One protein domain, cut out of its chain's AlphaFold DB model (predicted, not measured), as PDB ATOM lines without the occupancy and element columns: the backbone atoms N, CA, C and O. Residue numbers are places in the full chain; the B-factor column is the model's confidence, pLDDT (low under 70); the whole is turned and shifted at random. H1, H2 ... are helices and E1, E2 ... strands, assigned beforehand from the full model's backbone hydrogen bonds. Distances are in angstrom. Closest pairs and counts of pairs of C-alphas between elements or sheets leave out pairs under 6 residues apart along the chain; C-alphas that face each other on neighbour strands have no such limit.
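AT A GLANCE: This is residues 430 to 569 of the 1058 residues of an uncharacterized protein of Jeotgalibacillus malaysiensis (UniProt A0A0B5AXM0). The model is an elongated sandwich of two twisted sheets, E2 E4 E5 E6 E8 and E1 E3 E7 E9 E10, only partly face to face: E4 and E8 bend, and the hairpin of E4 and E5 turns away from the other sheet. H2 lies at one end of the sandwich with H1 beyond it, and H3 is at the opposite end. The printed part has 140 residues, in the order E1 E2 E3 H1 E4 E5 E6 H2 E7 E8 E9 E10 H3; both sheets are branched and antiparallel, and the class is mostly strand. The whole is compact, with a radius of gyration of the C-alphas of 16.1 A and spans of 51 by 33 by 19 A.

HOW THE PARTS SIT: In one sheet, E4, residues 482 to 492, has E8, residues 530 to 541, on one side, and E5, residues 497 to 500, and E6, residues 503 to 508, on the other side. E4 bends by 59 degrees at residue 485 and E8 by 81 degrees at residue 538. Within hydrogen-bond range are N 484 and O 539 of E4 and E8, 2.6 A, N 491 and O 498 of the hairpin E4 and E5, 2.7 A, and N 485 and O 505 of E4 and E6, 2.7 A. E2, residues 442 to 444, is an edge strand beside E8, with N 538 and O 443 2.9 A apart. In the other sheet, E3, residues 458 to 467, has E7, residues 517 to 525, on one side, and E9, residues 554 to 556, and E10, residues 559 to 563, on the other side. N 461 and O 522 of E3 and E7 are 2.7 A apart, N 466 and O 555 of E3 and E9 2.8 A, and N 460 and O 562 of E3 and E10 2.6 A. Edge strand E1, residues 430 to 432, is beside E10, with N 432 and O 559 2.8 A apart. The facing parts of the sandwich, two sheets face to face, are 9.6 A centre to centre, with strands at 20 degrees. H2, residues 509 to 515, is on the sheet of E3, the closest C-alphas being those of Asn 467 and Tyr 513, 5.6 A, and only grazes the other sheet with residues 509 to 512. H1, residues 471 to 474, is close to H2 but not clearly touching, the C-alphas of Phe 474 and Tyr 513 being 7.9 A apart. H3, residues 566 to 569, is not on either sheet. Every O i to N i+4 pair of H2 is within hydrogen-bond range; H1 and H3 are too short for one.

IN THESE COORDINATES: E1 begins at C-alpha 430, (138.942, 123.096, 158.096). E3 is 28.9 A long, E4 27.2 A, E7 25.5 A and E8 22.6 A. H3 ends at C-alpha 569, (128.710, 114.875, 147.754).

THE WHOLE: The two farthest C-alphas, of Ala 472 and Leu 569, are 51.7 A apart. The printed part has no cut; the links E2 to E3 and E8 to E9 are long. Mean pLDDT of the printed part is 82.6, and it is under 70 at residues 441, 450 to 451, 493 to 498, 541 to 550 and 566 to 569.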
ATOM      1  N   LEU A 430     138.130 121.883 157.895       89.56
ATOM      2  CA  LEU A 430     138.942 123.096 158.096       89.56
ATOM      3  C   LEU A 430     139.885 122.883 159.282       89.56
ATOM      4  O   LEU A 430     139.529 122.240 160.273       89.56
ATOM      5  N   LEU A 431     141.137 123.387 158.998       91.44
ATOM      6  CA  LEU A 431     142.121 123.202 160.083       91.44
ATOM      7  C   LEU A 431     142.554 124.576 160.619       91.44
ATOM      8  O   LEU A 431     142.874 125.486 159.851       91.44
ATOM      9  N   LEU A 432     142.400 124.683 161.888       93.38
ATOM     10  CA  LEU A 432     142.990 125.851 162.573       93.38
ATOM     11  C   LEU A 432     144.278 125.420 163.287       93.38
ATOM     12  O   LEU A 432     144.250 124.641 164.242       93.38
ATOM     13  N   ARG A 433     145.384 126.048 162.766       92.31
ATOM     14  CA  ARG A 433     146.681 125.565 163.294       92.31
ATOM     15  C   ARG A 433     146.912 126.107 164.709       92.31
ATOM     16  O   ARG A 433     146.473 127.207 165.051       92.31
ATOM     17  N   GLY A 434     147.474 125.293 165.511       89.31
ATOM     18  CA  GLY A 434     147.738 125.645 166.923       89.31
ATOM     19  C   GLY A 434     148.517 126.960 167.030       89.31
ATOM     20  O   GLY A 434     149.322 127.295 166.158       89.31
ATOM     21  N   ASN A 435     148.202 127.652 168.133       88.19
ATOM     22  CA  ASN A 435     148.856 128.941 168.426       88.19
ATOM     23  C   ASN A 435     149.183 129.014 169.926       88.19
ATOM     24  O   ASN A 435     148.292 128.998 170.777       88.19
ATOM     25  N   ARG A 436     150.545 129.141 170.152       86.69
ATOM     26  CA  ARG A 436     150.993 129.038 171.563       86.69
ATOM     27  C   ARG A 436     150.889 130.402 172.257       86.69
ATOM     28  O   ARG A 436     151.029 130.486 173.479       86.69
ATOM     29  N   GLU A 437     150.505 131.468 171.482       82.19
ATOM     30  CA  GLU A 437     150.415 132.800 172.130       82.19
ATOM     31  C   GLU A 437     149.103 133.489 171.742       82.19
ATOM     32  O   GLU A 437     149.107 134.520 171.065       82.19
ATOM     33  N   MET A 438     148.058 132.924 172.382       84.69
ATOM     34  CA  MET A 438     146.730 133.433 171.939       84.69
ATOM     35  C   MET A 438     146.437 134.782 172.604       84.69
ATOM     36  O   MET A 438     145.856 135.663 171.970       84.69
ATOM     37  N   GLY A 439     146.946 135.030 173.763       80.00
ATOM     38  CA  GLY A 439     146.571 136.289 174.443       80.00
ATOM     39  C   GLY A 439     145.130 136.719 174.125       80.00
ATOM     40  O   GLY A 439     144.191 135.924 174.181       80.00
ATOM     41  N   TYR A 440     144.928 138.129 173.763       73.81
ATOM     42  CA  TYR A 440     143.603 138.667 173.362       73.81
ATOM     43  C   TYR A 440     143.413 138.536 171.852       73.81
ATOM     44  O   TYR A 440     142.433 139.045 171.304       73.81
ATOM     45  N   SER A 441     144.258 137.859 171.261       69.88
ATOM     46  CA  SER A 441     144.206 137.691 169.797       69.88
ATOM     47  C   SER A 441     143.199 136.607 169.392       69.88
ATOM     48  O   SER A 441     142.542 136.003 170.242       69.88
ATOM     49  N   SER A 442     142.814 136.614 168.104       83.00
ATOM     50  CA  SER A 442     141.886 135.600 167.559       83.00
ATOM     51  C   SER A 442     142.605 134.746 166.507       83.00
ATOM     52  O   SER A 442     143.580 135.182 165.891       83.00
ATOM     53  N   ALA A 443     142.327 133.406 166.611       87.50
ATOM     54  CA  ALA A 443     142.781 132.515 165.517       87.50
ATOM     55  C   ALA A 443     141.576 131.979 164.733       87.50
ATOM     56  O   ALA A 443     140.577 131.544 165.309       87.50
ATOM     57  N   SER A 444     141.709 132.093 163.439       91.50
ATOM     58  CA  SER A 444     140.526 131.706 162.636       91.50
ATOM     59  C   SER A 444     140.935 130.666 161.585       91.50
ATOM     60  O   SER A 444     142.103 130.573 161.199       91.50
ATOM     61  N   THR A 445     139.966 129.829 161.248       92.50
ATOM     62  CA  THR A 445     140.178 128.917 160.100       92.50
ATOM     63  C   THR A 445     139.967 129.654 158.777       92.50
ATOM     64  O   THR A 445     139.632 130.839 158.758       92.50
ATOM     65  N   GLY A 446     140.335 128.942 157.668       87.44
ATOM     66  CA  GLY A 446     139.782 129.379 156.363       87.44
ATOM     67  C   GLY A 446     138.255 129.235 156.305       87.44
ATOM     68  O   GLY A 446     137.584 129.077 157.327       87.44
ATOM     69  N   THR A 447     137.680 129.428 155.148       86.75
ATOM     70  CA  THR A 447     136.202 129.391 155.033       86.75
ATOM     71  C   THR A 447     135.792 128.205 154.151       86.75
ATOM     72  O   THR A 447     136.562 127.744 153.305       86.75
ATOM     73  N   PHE A 448     134.647 127.646 154.541       79.88
ATOM     74  CA  PHE A 448     134.066 126.703 153.563       79.88
ATOM     75  C   PHE A 448     133.703 127.420 152.257       79.88
ATOM     76  O   PHE A 448     133.456 128.629 152.243       79.88
ATOM     77  N   PRO A 449     133.882 126.652 151.138       73.75
ATOM     78  CA  PRO A 449     133.545 127.306 149.865       73.75
ATOM     79  C   PRO A 449     132.107 127.854 149.867       73.75
ATOM     80  O   PRO A 449     131.205 127.262 150.465       73.75
ATOM     81  N   ALA A 450     132.016 129.083 149.329       68.62
ATOM     82  CA  ALA A 450     130.725 129.812 149.331       68.62
ATOM     83  C   ALA A 450     129.646 129.031 148.575       68.62
ATOM     84  O   ALA A 450     128.456 129.205 148.851       68.62
ATOM     85  N   TRP A 451     130.125 128.150 147.592       66.56
ATOM     86  CA  TRP A 451     129.130 127.381 146.802       66.56
ATOM     87  C   TRP A 451     128.572 126.210 147.614       66.56
ATOM     88  O   TRP A 451     127.586 125.592 147.205       66.56
ATOM     89  N   MET A 452     129.133 125.836 148.764       72.31
ATOM     90  CA  MET A 452     128.717 124.617 149.493       72.31
ATOM     91  C   MET A 452     127.506 124.925 150.387       72.31
ATOM     92  O   MET A 452     127.543 125.831 151.221       72.31
ATOM     93  N   PRO A 453     126.361 124.220 150.233       72.81
ATOM     94  CA  PRO A 453     125.216 124.411 151.135       72.81
ATOM     95  C   PRO A 453     125.486 123.822 152.531       72.81
ATOM     96  O   PRO A 453     125.806 122.639 152.671       72.81
ATOM     97  N   LEU A 454     125.500 124.700 153.553       77.44
ATOM     98  CA  LEU A 454     125.925 124.210 154.892       77.44
ATOM     99  C   LEU A 454     124.715 124.078 155.814       77.44
ATOM    100  O   LEU A 454     124.787 123.375 156.824       77.44
ATOM    101  N   GLY A 455     123.639 124.673 155.406       78.19
ATOM    102  CA  GLY A 455     122.430 124.634 156.263       78.19
ATOM    103  C   GLY A 455     121.987 123.201 156.570       78.19
ATOM    104  O   GLY A 455     121.885 122.364 155.671       78.19
ATOM    105  N   GLY A 456     121.904 122.848 157.886       76.50
ATOM    106  CA  GLY A 456     121.333 121.538 158.285       76.50
ATOM    107  C   GLY A 456     122.434 120.476 158.405       76.50
ATOM    108  O   GLY A 456     122.169 119.382 158.907       76.50
ATOM    109  N   LYS A 457     123.707 120.808 158.030       79.94
ATOM    110  CA  LYS A 457     124.792 119.810 158.104       79.94
ATOM    111  C   LYS A 457     125.373 119.775 159.525       79.94
ATOM    112  O   LYS A 457     125.234 120.728 160.294       79.94
ATOM    113  N   ARG A 458     126.033 118.545 159.796       87.56
ATOM    114  CA  ARG A 458     126.608 118.381 161.146       87.56
ATOM    115  C   ARG A 458     128.106 118.703 161.099       87.56
ATOM    116  O   ARG A 458     128.834 118.235 160.221       87.56
ATOM    117  N   LEU A 459     128.542 119.682 162.079       90.44
ATOM    118  CA  LEU A 459     129.955 120.091 162.134       90.44
ATOM    119  C   LEU A 459     130.593 119.545 163.418       90.44
ATOM    120  O   LEU A 459     130.153 119.847 164.530       90.44
ATOM    121  N   HIS A 460     131.616 118.657 163.181       92.88
ATOM    122  CA  HIS A 460     132.340 118.082 164.324       92.88
ATOM    123  C   HIS A 460     133.575 118.943 164.626       92.88
ATOM    124  O   HIS A 460     134.441 119.141 163.771       92.88
ATOM    125  N   ILE A 461     133.697 119.402 165.899       94.69
ATOM    126  CA  ILE A 461     134.789 120.299 166.312       94.69
ATOM    127  C   ILE A 461     135.655 119.548 167.334       94.69
ATOM    128  O   ILE A 461     135.163 119.059 168.354       94.69
ATOM    129  N   LYS A 462     137.069 119.588 167.018       95.94
ATOM    130  CA  LYS A 462     137.961 118.856 167.938       95.94
ATOM    131  C   LYS A 462     139.242 119.671 168.159       95.94
ATOM    132  O   LYS A 462     139.838 120.193 167.214       95.94
ATOM    133  N   GLY A 463     139.636 119.843 169.389       94.94
ATOM    134  CA  GLY A 463     140.890 120.544 169.742       94.94
ATOM    135  C   GLY A 463     140.984 120.744 171.258       94.94
ATOM    136  O   GLY A 463     140.115 120.312 172.017       94.94
ATOM    137  N   THR A 464     142.132 121.342 171.597       95.44
ATOM    138  CA  THR A 464     142.344 121.531 173.052       95.44
ATOM    139  C   THR A 464     142.804 122.971 173.305       95.44
ATOM    140  O   THR A 464     143.531 123.560 172.502       95.44
ATOM    141  N   VAL A 465     142.227 123.557 174.448       94.69
ATOM    142  CA  VAL A 465     142.715 124.874 174.899       94.69
ATOM    143  C   VAL A 465     143.469 124.691 176.223       94.69
ATOM    144  O   VAL A 465     142.995 124.019 177.143       94.69
ATOM    145  N   ARG A 466     144.719 125.406 176.257       94.88
ATOM    146  CA  ARG A 466     145.527 125.194 177.475       94.88
ATOM    147  C   ARG A 466     145.843 126.540 178.129       94.88
ATOM    148  O   ARG A 466     146.080 127.539 177.449       94.88
ATOM    149  N   ASN A 467     145.882 126.404 179.447       92.00
ATOM    150  CA  ASN A 467     146.222 127.609 180.228       92.00
ATOM    151  C   ASN A 467     147.731 127.877 180.153       92.00
ATOM    152  O   ASN A 467     148.544 126.952 180.162       92.00
ATOM    153  N   ALA A 468     148.057 129.130 180.044       89.81
ATOM    154  CA  ALA A 468     149.501 129.485 180.114       89.81
ATOM    155  C   ALA A 468     149.699 130.628 181.109       89.81
ATOM    156  O   ALA A 468     150.733 131.299 181.088       89.81
ATOM    157  N   LEU A 469     148.679 130.792 181.966       87.94
ATOM    158  CA  LEU A 469     148.803 131.897 182.940       87.94
ATOM    159  C   LEU A 469     149.469 131.379 184.218       87.94
ATOM    160  O   LEU A 469     149.189 130.272 184.680       87.94
ATOM    161  N   SER A 470     150.443 132.203 184.724       88.56
ATOM    162  CA  SER A 470     150.956 131.911 186.077       88.56
ATOM    163  C   SER A 470     150.009 132.432 187.165       88.56
ATOM    164  O   SER A 470     149.052 133.155 186.882       88.56
ATOM    165  N   GLU A 471     150.148 131.935 188.362       87.12
ATOM    166  CA  GLU A 471     149.294 132.402 189.484       87.12
ATOM    167  C   GLU A 471     149.326 133.928 189.609       87.12
ATOM    168  O   GLU A 471     148.284 134.543 189.846       87.12
ATOM    169  N   ALA A 472     150.564 134.607 189.406       86.50
ATOM    170  CA  ALA A 472     150.687 136.083 189.477       86.50
ATOM    171  C   ALA A 472     149.923 136.758 188.330       86.50
ATOM    172  O   ALA A 472     149.257 137.771 188.553       86.50
ATOM    173  N   GLU A 473     149.962 136.156 187.138       85.44
ATOM    174  CA  GLU A 473     149.286 136.741 185.954       85.44
ATOM    175  C   GLU A 473     147.764 136.575 186.049       85.44
ATOM    176  O   GLU A 473     147.025 137.480 185.655       85.44
ATOM    177  N   PHE A 474     147.317 135.423 186.668       86.56
ATOM    178  CA  PHE A 474     145.862 135.178 186.775       86.56
ATOM    179  C   PHE A 474     145.235 136.190 187.743       86.56
ATOM    180  O   PHE A 474     144.100 136.622 187.529       86.56
ATOM    181  N   SER A 475     145.953 136.695 188.830       84.75
ATOM    182  CA  SER A 475     145.391 137.664 189.802       84.75
ATOM    183  C   SER A 475     145.227 139.047 189.168       84.75
ATOM    184  O   SER A 475     144.481 139.876 189.691       84.75
ATOM    185  N   GLN A 476     145.900 139.199 187.888       82.38
ATOM    186  CA  GLN A 476     145.864 140.534 187.244       82.38
ATOM    187  C   GLN A 476     144.818 140.578 186.130       82.38
ATOM    188  O   GLN A 476     144.628 141.622 185.503       82.38
ATOM    189  N   VAL A 477     144.151 139.394 185.880       80.69
ATOM    190  CA  VAL A 477     143.199 139.373 184.745       80.69
ATOM    191  C   VAL A 477     141.796 139.127 185.305       80.69
ATOM    192  O   VAL A 477     141.631 138.756 186.468       80.69
ATOM    193  N   ASP A 478     140.766 139.501 184.499       83.56
ATOM    194  CA  ASP A 478     139.374 139.185 184.871       83.56
ATOM    195  C   ASP A 478     139.088 137.678 184.714       83.56
ATOM    196  O   ASP A 478     139.026 137.152 183.601       83.56
ATOM    197  N   PRO A 479     138.892 136.941 185.931       85.62
ATOM    198  CA  PRO A 479     138.688 135.487 185.872       85.62
ATOM    199  C   PRO A 479     137.403 135.118 185.116       85.62
ATOM    200  O   PRO A 479     137.266 133.979 184.664       85.62
ATOM    201  N   ASN A 480     136.542 136.111 184.914       86.06
ATOM    202  CA  ASN A 480     135.268 135.796 184.224       86.06
ATOM    203  C   ASN A 480     135.361 136.085 182.723       86.06
ATOM    204  O   ASN A 480     134.377 135.911 182.001       86.06
ATOM    205  N   ALA A 481     136.578 136.461 182.317       84.75
ATOM    206  CA  ALA A 481     136.717 136.619 180.849       84.75
ATOM    207  C   ALA A 481     136.481 135.279 180.138       84.75
ATOM    208  O   ALA A 481     136.855 134.215 180.636       84.75
ATOM    209  N   LYS A 482     135.816 135.401 178.856       87.56
ATOM    210  CA  LYS A 482     135.385 134.140 178.202       87.56
ATOM    211  C   LYS A 482     136.271 133.860 176.983       87.56
ATOM    212  O   LYS A 482     136.607 134.763 176.214       87.56
ATOM    213  N   VAL A 483     136.779 132.607 177.012       89.56
ATOM    214  CA  VAL A 483     137.326 132.095 175.734       89.56
ATOM    215  C   VAL A 483     136.199 131.438 174.920       89.56
ATOM    216  O   VAL A 483     135.514 130.527 175.392       89.56
ATOM    217  N   ARG A 484     136.063 131.926 173.626       91.31
ATOM    218  CA  ARG A 484     134.874 131.482 172.843       91.31
ATOM    219  C   ARG A 484     135.343 130.815 171.546       91.31
ATOM    220  O   ARG A 484     136.285 131.271 170.895       91.31
ATOM    221  N   ILE A 485     134.697 129.737 171.307       92.56
ATOM    222  CA  ILE A 485     134.757 129.172 169.937       92.56
ATOM    223  C   ILE A 485     133.498 129.577 169.158       92.56
ATOM    224  O   ILE A 485     132.374 129.241 169.538       92.56
ATOM    225  N   ARG A 486     133.785 130.250 168.002       91.25
ATOM    226  CA  ARG A 486     132.628 130.824 167.280       91.25
ATOM    227  C   ARG A 486     132.589 130.299 165.844       91.25
ATOM    228  O   ARG A 486     133.606 129.881 165.288       91.25
ATOM    229  N   GLY A 487     131.310 130.281 165.342       90.00
ATOM    230  CA  GLY A 487     131.075 130.088 163.894       90.00
ATOM    231  C   GLY A 487     130.625 131.392 163.232       90.00
ATOM    232  O   GLY A 487     129.462 131.784 163.349       90.00
ATOM    233  N   ASN A 488     131.603 131.955 162.570       88.62
ATOM    234  CA  ASN A 488     131.280 133.265 161.955       88.62
ATOM    235  C   ASN A 488     130.814 133.099 160.502       88.62
ATOM    236  O   ASN A 488     131.386 132.327 159.731       88.62
ATOM    237  N   TYR A 489     129.661 133.834 160.218       83.31
ATOM    238  CA  TYR A 489     129.186 133.749 158.822       83.31
ATOM    239  C   TYR A 489     128.220 134.902 158.544       83.31
ATOM    240  O   TYR A 489     127.811 135.620 159.459       83.31
ATOM    241  N   THR A 490     128.093 135.083 157.297       77.81
ATOM    242  CA  THR A 490     127.045 136.049 156.891       77.81
ATOM    243  C   THR A 490     125.666 135.368 156.866       77.81
ATOM    244  O   THR A 490     125.460 134.365 156.181       77.81
ATOM    245  N   ARG A 491     124.817 135.953 157.766       75.38
ATOM    246  CA  ARG A 491     123.455 135.375 157.848       75.38
ATOM    247  C   ARG A 491     122.494 136.081 156.889       75.38
ATOM    248  O   ARG A 491     122.675 137.252 156.549       75.38
ATOM    249  N   TYR A 492     121.537 135.228 156.318       71.75
ATOM    250  CA  TYR A 492     120.516 135.821 155.433       71.75
ATOM    251  C   TYR A 492     119.125 135.419 155.940       71.75
ATOM    252  O   TYR A 492     118.808 134.236 156.073       71.75
ATOM    253  N   THR A 493     118.286 136.542 156.317       63.66
ATOM    254  CA  THR A 493     116.839 136.337 156.596       63.66
ATOM    255  C   THR A 493     116.001 137.281 155.728       63.66
ATOM    256  O   THR A 493     116.532 138.009 154.886       63.66
ATOM    257  N   SER A 494     114.645 137.127 155.884       56.62
ATOM    258  CA  SER A 494     113.709 137.969 155.100       56.62
ATOM    259  C   SER A 494     113.861 139.448 155.457       56.62
ATOM    260  O   SER A 494     113.536 140.313 154.641       56.62
ATOM    261  N   SER A 495     114.578 139.729 156.535       53.94
ATOM    262  CA  SER A 495     114.569 141.156 156.937       53.94
ATOM    263  C   SER A 495     116.000 141.653 157.162       53.94
ATOM    264  O   SER A 495     116.235 142.863 157.163       53.94
ATOM    265  N   GLN A 496     117.036 140.676 157.104       59.75
ATOM    266  CA  GLN A 496     118.372 141.190 157.499       59.75
ATOM    267  C   GLN A 496     119.453 140.347 156.812       59.75
ATOM    268  O   GLN A 496     119.278 139.149 156.581       59.75
ATOM    269  N   ARG A 497     120.457 141.028 156.304       66.00
ATOM    270  CA  ARG A 497     121.724 140.400 155.890       66.00
ATOM    271  C   ARG A 497     122.878 141.000 156.703       66.00
ATOM    272  O   ARG A 497     123.007 142.220 156.824       66.00
ATOM    273  N   GLY A 498     123.590 140.077 157.415       65.38
ATOM    274  CA  GLY A 498     124.707 140.653 158.206       65.38
ATOM    275  C   GLY A 498     125.525 139.537 158.865       65.38
ATOM    276  O   GLY A 498     125.153 138.363 158.828       65.38
ATOM    277  N   MET A 499     126.777 140.034 159.241       72.19
ATOM    278  CA  MET A 499     127.678 139.072 159.919       72.19
ATOM    279  C   MET A 499     127.094 138.667 161.283       72.19
ATOM    280  O   MET A 499     126.500 139.483 161.990       72.19
ATOM    281  N   THR A 500     127.172 137.502 161.465       79.44
ATOM    282  CA  THR A 500     126.751 137.029 162.805       79.44
ATOM    283  C   THR A 500     127.842 136.112 163.367       79.44
ATOM    284  O   THR A 500     128.664 135.568 162.626       79.44
ATOM    285  N   TYR A 501     127.858 135.996 164.798       84.31
ATOM    286  CA  TYR A 501     128.973 135.276 165.456       84.31
ATOM    287  C   TYR A 501     128.408 134.336 166.525       84.31
ATOM    288  O   TYR A 501     128.593 134.560 167.724       84.31
ATOM    289  N   PRO A 502     127.772 133.235 166.086       87.12
ATOM    290  CA  PRO A 502     127.188 132.339 167.095       87.12
ATOM    291  C   PRO A 502     128.277 131.613 167.908       87.12
ATOM    292  O   PRO A 502     129.308 131.206 167.367       87.12
ATOM    293  N   VAL A 503     127.979 131.579 169.238       89.94
ATOM    294  CA  VAL A 503     128.952 130.905 170.126       89.94
ATOM    295  C   VAL A 503     128.669 129.392 170.110       89.94
ATOM    296  O   VAL A 503     127.570 128.943 170.441       89.94
ATOM    297  N   LEU A 504     129.745 128.661 169.668       89.88
ATOM    298  CA  LEU A 504     129.565 127.183 169.575       89.88
ATOM    299  C   LEU A 504     129.941 126.530 170.903       89.88
ATOM    300  O   LEU A 504     129.314 125.544 171.298       89.88
ATOM    301  N   LYS A 505     130.966 127.100 171.538       91.62
ATOM    302  CA  LYS A 505     131.395 126.661 172.877       91.62
ATOM    303  C   LYS A 505     132.135 127.805 173.578       91.62
ATOM    304  O   LYS A 505     132.847 128.588 172.947       91.62
ATOM    305  N   GLU A 506     131.870 127.890 174.952       92.38
ATOM    306  CA  GLU A 506     132.622 128.940 175.674       92.38
ATOM    307  C   GLU A 506     132.943 128.470 177.094       92.38
ATOM    308  O   GLU A 506     132.280 127.583 177.634       92.38
ATOM    309  N   PHE A 507     133.990 128.967 177.656       92.44
ATOM    310  CA  PHE A 507     134.327 128.717 179.071       92.44
ATOM    311  C   PHE A 507     135.107 129.913 179.620       92.44
ATOM    312  O   PHE A 507     135.607 130.747 178.862       92.44
ATOM    313  N   SER A 508     135.047 130.056 180.977       90.94
ATOM    314  CA  SER A 508     135.716 131.226 181.594       90.94
ATOM    315  C   SER A 508     137.214 130.972 181.774       90.94
ATOM    316  O   SER A 508     137.673 129.828 181.752       90.94
ATOM    317  N   LEU A 509     137.950 132.069 181.936       88.50
ATOM    318  CA  LEU A 509     139.405 131.912 182.159       88.50
ATOM    319  C   LEU A 509     139.665 131.204 183.492       88.50
ATOM    320  O   LEU A 509     140.667 130.496 183.625       88.50
ATOM    321  N   LYS A 510     138.760 131.428 184.436       91.12
ATOM    322  CA  LYS A 510     138.893 130.704 185.722       91.12
ATOM    323  C   LYS A 510     138.807 129.191 185.524       91.12
ATOM    324  O   LYS A 510     139.624 128.454 186.081       91.12
ATOM    325  N   GLU A 511     137.865 128.830 184.743       94.25
ATOM    326  CA  GLU A 511     137.721 127.380 184.485       94.25
ATOM    327  C   GLU A 511     138.972 126.820 183.792       94.25
ATOM    328  O   GLU A 511     139.437 125.736 184.151       94.25
ATOM    329  N   LEU A 512     139.449 127.543 182.778       93.56
ATOM    330  CA  LEU A 512     140.645 127.057 182.055       93.56
ATOM    331  C   LEU A 512     141.858 127.009 182.988       93.56
ATOM    332  O   LEU A 512     142.633 126.052 182.933       93.56
ATOM    333  N   TYR A 513     141.954 128.006 183.916       91.81
ATOM    334  CA  TYR A 513     143.102 128.044 184.848       91.81
ATOM    335  C   TYR A 513     143.034 126.868 185.823       91.81
ATOM    336  O   TYR A 513     144.052 126.216 186.070       91.81
ATOM    337  N   GLU A 514     141.834 126.499 186.351       93.44
ATOM    338  CA  GLU A 514     141.706 125.422 187.355       93.44
ATOM    339  C   GLU A 514     141.903 124.047 186.711       93.44
ATOM    340  O   GLU A 514     142.540 123.178 187.310       93.44
ATOM    341  N   LYS A 515     141.499 123.940 185.446       95.06
ATOM    342  CA  LYS A 515     141.536 122.604 184.807       95.06
ATOM    343  C   LYS A 515     142.829 122.441 184.003       95.06
ATOM    344  O   LYS A 515     143.120 121.345 183.521       95.06
ATOM    345  N   LYS A 516     143.548 123.481 183.904       93.44
ATOM    346  CA  LYS A 516     144.829 123.538 183.171       93.44
ATOM    347  C   LYS A 516     144.641 123.266 181.680       93.44
ATOM    348  O   LYS A 516     145.331 123.869 180.856       93.44
ATOM    349  N   GLU A 517     143.784 122.382 181.310       95.25
ATOM    350  CA  GLU A 517     143.497 122.107 179.893       95.25
ATOM    351  C   GLU A 517     142.020 121.738 179.714       95.25
ATOM    352  O   GLU A 517     141.436 121.027 180.534       95.25
ATOM    353  N   ILE A 518     141.491 122.213 178.615       96.19
ATOM    354  CA  ILE A 518     140.091 121.850 178.316       96.19
ATOM    355  C   ILE A 518     140.045 121.248 176.907       96.19
ATOM    356  O   ILE A 518     140.435 121.881 175.923       96.19
ATOM    357  N   GLU A 519     139.514 119.941 176.832       95.88
ATOM    358  CA  GLU A 519     139.346 119.287 175.517       95.88
ATOM    359  C   GLU A 519     137.964 119.627 174.928       95.88
ATOM    360  O   GLU A 519     136.942 119.551 175.612       95.88
ATOM    361  N   VAL A 520     138.069 120.036 173.628       94.69
ATOM    362  CA  VAL A 520     136.788 120.322 172.929       94.69
ATOM    363  C   VAL A 520     136.520 119.211 171.906       94.69
ATOM    364  O   VAL A 520     137.347 118.924 171.038       94.69
ATOM    365  N   ASP A 521     135.325 118.523 172.031       94.19
ATOM    366  CA  ASP A 521     134.814 117.497 171.096       94.19
ATOM    367  C   ASP A 521     133.286 117.623 170.990       94.19
ATOM    368  O   ASP A 521     132.545 117.087 171.816       94.19
ATOM    369  N   GLU A 522     132.878 118.438 170.019       91.56
ATOM    370  CA  GLU A 522     131.434 118.755 169.928       91.56
ATOM    371  C   GLU A 522     130.939 118.536 168.495       91.56
ATOM    372  O   GLU A 522     131.695 118.668 167.530       91.56
ATOM    373  N   VAL A 523     129.643 118.166 168.421       91.19
ATOM    374  CA  VAL A 523     128.978 118.158 167.099       91.19
ATOM    375  C   VAL A 523     127.825 119.172 167.133       91.19
ATOM    376  O   VAL A 523     126.979 119.149 168.030       91.19
ATOM    377  N   VAL A 524     127.912 120.110 166.141       90.31
ATOM    378  CA  VAL A 524     126.823 121.115 166.088       90.31
ATOM    379  C   VAL A 524     126.155 121.069 164.711       90.31
ATOM    380  O   VAL A 524     126.740 120.602 163.731       90.31
ATOM    381  N   ILE A 525     124.806 121.564 164.714       88.06
ATOM    382  CA  ILE A 525     124.085 121.626 163.425       88.06
ATOM    383  C   ILE A 525     124.191 123.055 162.872       88.06
ATOM    384  O   ILE A 525     123.907 124.034 163.567       88.06
ATOM    385  N   MET A 526     124.595 123.036 161.638       85.44
ATOM    386  CA  MET A 526     124.764 124.372 161.021       85.44
ATOM    387  C   MET A 526     123.401 125.009 160.703       85.44
ATOM    388  O   MET A 526     122.486 124.347 160.209       85.44
ATOM    389  N   PRO A 527     123.262 126.282 161.031       81.44
ATOM    390  CA  PRO A 527     121.988 126.977 160.796       81.44
ATOM    391  C   PRO A 527     121.669 127.094 159.297       81.44
ATOM    392  O   PRO A 527     122.572 127.110 158.457       81.44
ATOM    393  N   SER A 528     120.309 127.143 159.006       75.62
ATOM    394  CA  SER A 528     119.875 127.161 157.582       75.62
ATOM    395  C   SER A 528     120.015 128.561 156.985       75.62
ATOM    396  O   SER A 528     119.931 128.719 155.765       75.62
ATOM    397  N   ASP A 529     120.344 129.552 157.864       75.06
ATOM    398  CA  ASP A 529     120.406 130.935 157.329       75.06
ATOM    399  C   ASP A 529     121.854 131.328 157.005       75.06
ATOM    400  O   ASP A 529     122.172 132.516 156.923       75.06
ATOM    401  N   ILE A 530     122.748 130.257 156.930       78.94
ATOM    402  CA  ILE A 530     124.144 130.566 156.568       78.94
ATOM    403  C   ILE A 530     124.211 130.930 155.076       78.94
ATOM    404  O   ILE A 530     123.835 130.140 154.208       78.94
ATOM    405  N   TYR A 531     124.701 132.105 154.894       73.38
ATOM    406  CA  TYR A 531     124.755 132.588 153.492       73.38
ATOM    407  C   TYR A 531     126.161 132.359 152.931       73.38
ATOM    408  O   TYR A 531     126.311 131.683 151.910       73.38
ATOM    409  N   GLN A 532     127.230 132.956 153.504       75.38
ATOM    410  CA  GLN A 532     128.591 132.693 152.995       75.38
ATOM    411  C   GLN A 532     129.610 132.986 154.100       75.38
ATOM    412  O   GLN A 532     129.280 133.589 155.123       75.38
ATOM    413  N   GLY A 533     130.826 132.354 153.743       79.69
ATOM    414  CA  GLY A 533     132.017 132.788 154.517       79.69
ATOM    415  C   GLY A 533     132.042 132.150 155.915       79.69
ATOM    416  O   GLY A 533     132.552 132.763 156.856       79.69
ATOM    417  N   TYR A 534     131.393 131.005 155.929       88.00
ATOM    418  CA  TYR A 534     131.431 130.429 157.296       88.00
ATOM    419  C   TYR A 534     132.867 130.049 157.668       88.00
ATOM    420  O   TYR A 534     133.554 129.339 156.930       88.00
ATOM    421  N   TYR A 535     133.370 130.564 158.734       90.81
ATOM    422  CA  TYR A 535     134.643 130.117 159.322       90.81
ATOM    423  C   TYR A 535     134.526 130.104 160.848       90.81
ATOM    424  O   TYR A 535     133.594 130.673 161.419       90.81
ATOM    425  N   SER A 536     135.397 129.309 161.391       92.25
ATOM    426  CA  SER A 536     135.366 129.239 162.868       92.25
ATOM    427  C   SER A 536     136.607 129.908 163.470       92.25
ATOM    428  O   SER A 536     137.656 130.001 162.830       92.25
ATOM    429  N   ASN A 537     136.396 130.476 164.612       92.50
ATOM    430  CA  ASN A 537     137.586 131.032 165.284       92.50
ATOM    431  C   ASN A 537     137.500 130.802 166.792       92.50
ATOM    432  O   ASN A 537     136.434 130.487 167.323       92.50
ATOM    433  N   VAL A 538     138.717 130.845 167.399       92.12
ATOM    434  CA  VAL A 538     138.824 130.843 168.870       92.12
ATOM    435  C   VAL A 538     139.358 132.209 169.327       92.12
ATOM    436  O   VAL A 538     140.373 132.699 168.827       92.12
ATOM    437  N   SER A 539     138.541 132.806 170.209       89.06
ATOM    438  CA  SER A 539     138.968 134.167 170.597       89.06
ATOM    439  C   SER A 539     138.472 134.474 172.009       89.06
ATOM    440  O   SER A 539     137.582 133.799 172.531       89.06
ATOM    441  N   MET A 540     139.153 135.537 172.479       82.12
ATOM    442  CA  MET A 540     138.683 136.072 173.778       82.12
ATOM    443  C   MET A 540     138.101 137.473 173.572       82.12
ATOM    444  O   MET A 540     138.681 138.310 172.878       82.12
ATOM    445  N   MET A 541     136.634 137.650 173.951       65.75
ATOM    446  CA  MET A 541     136.074 139.018 173.805       65.75
ATOM    447  C   MET A 541     135.531 139.485 175.161       65.75
ATOM    448  O   MET A 541     134.914 138.718 175.902       65.75
ATOM    449  N   ASP A 542     136.170 140.757 175.705       56.84
ATOM    450  CA  ASP A 542     135.506 141.400 176.865       56.84
ATOM    451  C   ASP A 542     135.008 142.804 176.496       56.84
ATOM    452  O   ASP A 542     135.550 143.461 175.605       56.84
ATOM    453  N   SER A 543     133.754 143.209 176.797       49.00
ATOM    454  CA  SER A 543     133.028 144.471 176.535       49.00
ATOM    455  C   SER A 543     133.702 145.657 177.234       49.00
ATOM    456  O   SER A 543     133.422 146.809 176.896       49.00
ATOM    457  N   ASN A 544     134.961 145.536 177.846       53.81
ATOM    458  CA  ASN A 544     135.513 146.723 178.536       53.81
ATOM    459  C   ASN A 544     136.945 146.990 178.056       53.81
ATOM    460  O   ASN A 544     137.768 146.079 177.959       53.81
ATOM    461  N   THR A 545     137.184 148.041 177.259       50.59
ATOM    462  CA  THR A 545     138.401 148.516 176.568       50.59
ATOM    463  C   THR A 545     139.529 148.769 177.579       50.59
ATOM    464  O   THR A 545     140.704 148.739 177.207       50.59
ATOM    465  N   ALA A 546     139.345 148.736 178.976       46.72
ATOM    466  CA  ALA A 546     140.370 149.075 179.990       46.72
ATOM    467  C   ALA A 546     141.183 147.830 180.369       46.72
ATOM    468  O   ALA A 546     142.330 147.954 180.804       46.72
ATOM    469  N   TYR A 547     140.921 146.607 179.730       51.34
ATOM    470  CA  TYR A 547     141.555 145.334 180.128       51.34
ATOM    471  C   TYR A 547     142.379 144.787 178.961       51.34
ATOM    472  O   TYR A 547     142.955 143.700 179.064       51.34
ATOM    473  N   MET A 548     142.631 145.663 177.865       52.19
ATOM    474  CA  MET A 548     143.283 145.213 176.613       52.19
ATOM    475  C   MET A 548     144.804 145.285 176.770       52.19
ATOM    476  O   MET A 548     145.537 144.857 175.876       52.19
ATOM    477  N   LYS A 549     145.368 145.444 178.124       55.09
ATOM    478  CA  LYS A 549     146.831 145.573 178.321       55.09
ATOM    479  C   LYS A 549     147.323 144.500 179.292       55.09
ATOM    480  O   LYS A 549     148.526 144.403 179.546       55.09
ATOM    481  N   SER A 550     146.348 143.429 179.785       64.31
ATOM    482  CA  SER A 550     146.723 142.472 180.850       64.31
ATOM    483  C   SER A 550     147.139 141.131 180.228       64.31
ATOM    484  O   SER A 550     146.792 140.825 179.085       64.31
ATOM    485  N   PRO A 551     148.114 140.199 180.763       75.44
ATOM    486  CA  PRO A 551     148.746 138.996 180.195       75.44
ATOM    487  C   PRO A 551     147.742 137.845 180.035       75.44
ATOM    488  O   PRO A 551     147.665 136.952 180.883       75.44
ATOM    489  N   TYR A 552     146.702 137.975 179.123       75.62
ATOM    490  CA  TYR A 552     145.745 136.872 178.865       75.62
ATOM    491  C   TYR A 552     146.436 135.769 178.066       75.62
ATOM    492  O   TYR A 552     146.196 135.607 176.866       75.62
ATOM    493  N   ASN A 553     147.391 134.957 178.753       84.44
ATOM    494  CA  ASN A 553     148.219 133.963 178.042       84.44
ATOM    495  C   ASN A 553     147.564 132.576 178.080       84.44
ATOM    496  O   ASN A 553     147.303 132.020 179.148       84.44
ATOM    497  N   TYR A 554     147.129 132.084 176.961       90.19
ATOM    498  CA  TYR A 554     146.668 130.693 176.767       90.19
ATOM    499  C   TYR A 554     147.023 130.236 175.353       90.19
ATOM    500  O   TYR A 554     147.486 131.028 174.528       90.19
ATOM    501  N   TRP A 555     147.094 128.948 175.123       90.94
ATOM    502  CA  TRP A 555     147.381 128.549 173.726       90.94
ATOM    503  C   TRP A 555     146.427 127.428 173.301       90.94
ATOM    504  O   TRP A 555     145.732 126.834 174.129       90.94
ATOM    505  N   ILE A 556     146.262 127.256 172.066       93.81
ATOM    506  CA  ILE A 556     145.320 126.250 171.538       93.81
ATOM    507  C   ILE A 556     146.114 125.249 170.694       93.81
ATOM    508  O   ILE A 556     147.145 125.584 170.105       93.81
ATOM    509  N   SER A 557     145.727 123.922 170.680       94.31
ATOM    510  CA  SER A 557     146.246 122.936 169.708       94.31
ATOM    511  C   SER A 557     145.616 123.124 168.325       94.31
ATOM    512  O   SER A 557     144.925 124.113 168.074       94.31
ATOM    513  N   ASP A 558     145.931 122.152 167.505       93.50
ATOM    514  CA  ASP A 558     145.188 122.182 166.221       93.50
ATOM    515  C   ASP A 558     143.692 121.904 166.447       93.50
ATOM    516  O   ASP A 558     143.314 121.028 167.229       93.50
ATOM    517  N   PHE A 559     142.947 122.831 165.931       95.62
ATOM    518  CA  PHE A 559     141.493 122.534 165.933       95.62
ATOM    519  C   PHE A 559     141.044 122.055 164.548       95.62
ATOM    520  O   PHE A 559     141.470 122.584 163.520       95.62
ATOM    521  N   THR A 560     140.204 120.930 164.601       93.88
ATOM    522  CA  THR A 560     139.610 120.498 163.315       93.88
ATOM    523  C   THR A 560     138.090 120.725 163.328       93.88
ATOM    524  O   THR A 560     137.423 120.527 164.345       93.88
ATOM    525  N   TYR A 561     137.653 121.229 162.226       92.69
ATOM    526  CA  TYR A 561     136.204 121.413 161.978       92.69
ATOM    527  C   TYR A 561     135.788 120.579 160.763       92.69
ATOM    528  O   TYR A 561     136.021 120.962 159.614       92.69
ATOM    529  N   GLU A 562     135.104 119.423 161.099       88.75
ATOM    530  CA  GLU A 562     134.794 118.462 160.018       88.75
ATOM    531  C   GLU A 562     133.277 118.350 159.802       88.75
ATOM    532  O   GLU A 562     132.508 118.174 160.750       88.75
ATOM    533  N   ILE A 563     132.954 118.420 158.528       86.56
ATOM    534  CA  ILE A 563     131.542 118.147 158.186       86.56
ATOM    535  C   ILE A 563     131.319 116.630 158.139       86.56
ATOM    536  O   ILE A 563     132.043 115.896 157.462       86.56
ATOM    537  N   LEU A 564     130.347 116.141 158.933       82.06
ATOM    538  CA  LEU A 564     130.118 114.681 159.038       82.06
ATOM    539  C   LEU A 564     129.193 114.192 157.925       82.06
ATOM    540  O   LEU A 564     129.176 112.997 157.625       82.06
ATOM    541  N   ASP A 565     128.469 115.063 157.248       76.81
ATOM    542  CA  ASP A 565     127.584 114.655 156.128       76.81
ATOM    543  C   ASP A 565     128.361 114.651 154.804       76.81
ATOM    544  O   ASP A 565     127.826 115.042 153.765       76.81
ATOM    545  N   LYS A 566     129.595 114.102 154.773       67.56
ATOM    546  CA  LYS A 566     130.533 114.158 153.629       67.56
ATOM    547  C   LYS A 566     130.090 113.223 152.501       67.56
ATOM    548  O   LYS A 566     130.491 113.413 151.350       67.56
ATOM    549  N   ASP A 567     129.178 112.135 152.890       66.25
ATOM    550  CA  ASP A 567     128.754 111.164 151.851       66.25
ATOM    551  C   ASP A 567     127.702 111.788 150.927       66.25
ATOM    552  O   ASP A 567     127.396 111.222 149.874       66.25
ATOM    553  N   ASP A 568     127.171 112.921 151.271       64.38
ATOM    554  CA  ASP A 568     126.158 113.613 150.441       64.38
ATOM    555  C   ASP A 568     126.787 114.182 149.163       64.38
ATOM    556  O   ASP A 568     126.085 114.377 148.167       64.38
ATOM    557  N   LEU A 569     128.138 114.172 148.928       66.94
ATOM    558  CA  LEU A 569     128.710 114.875 147.754       66.94
ATOM    559  C   LEU A 569     129.677 113.958 147.011       66.94
ATOM    560  O   LEU A 569     130.349 114.395 146.074       66.94
TER     561      LEU A 569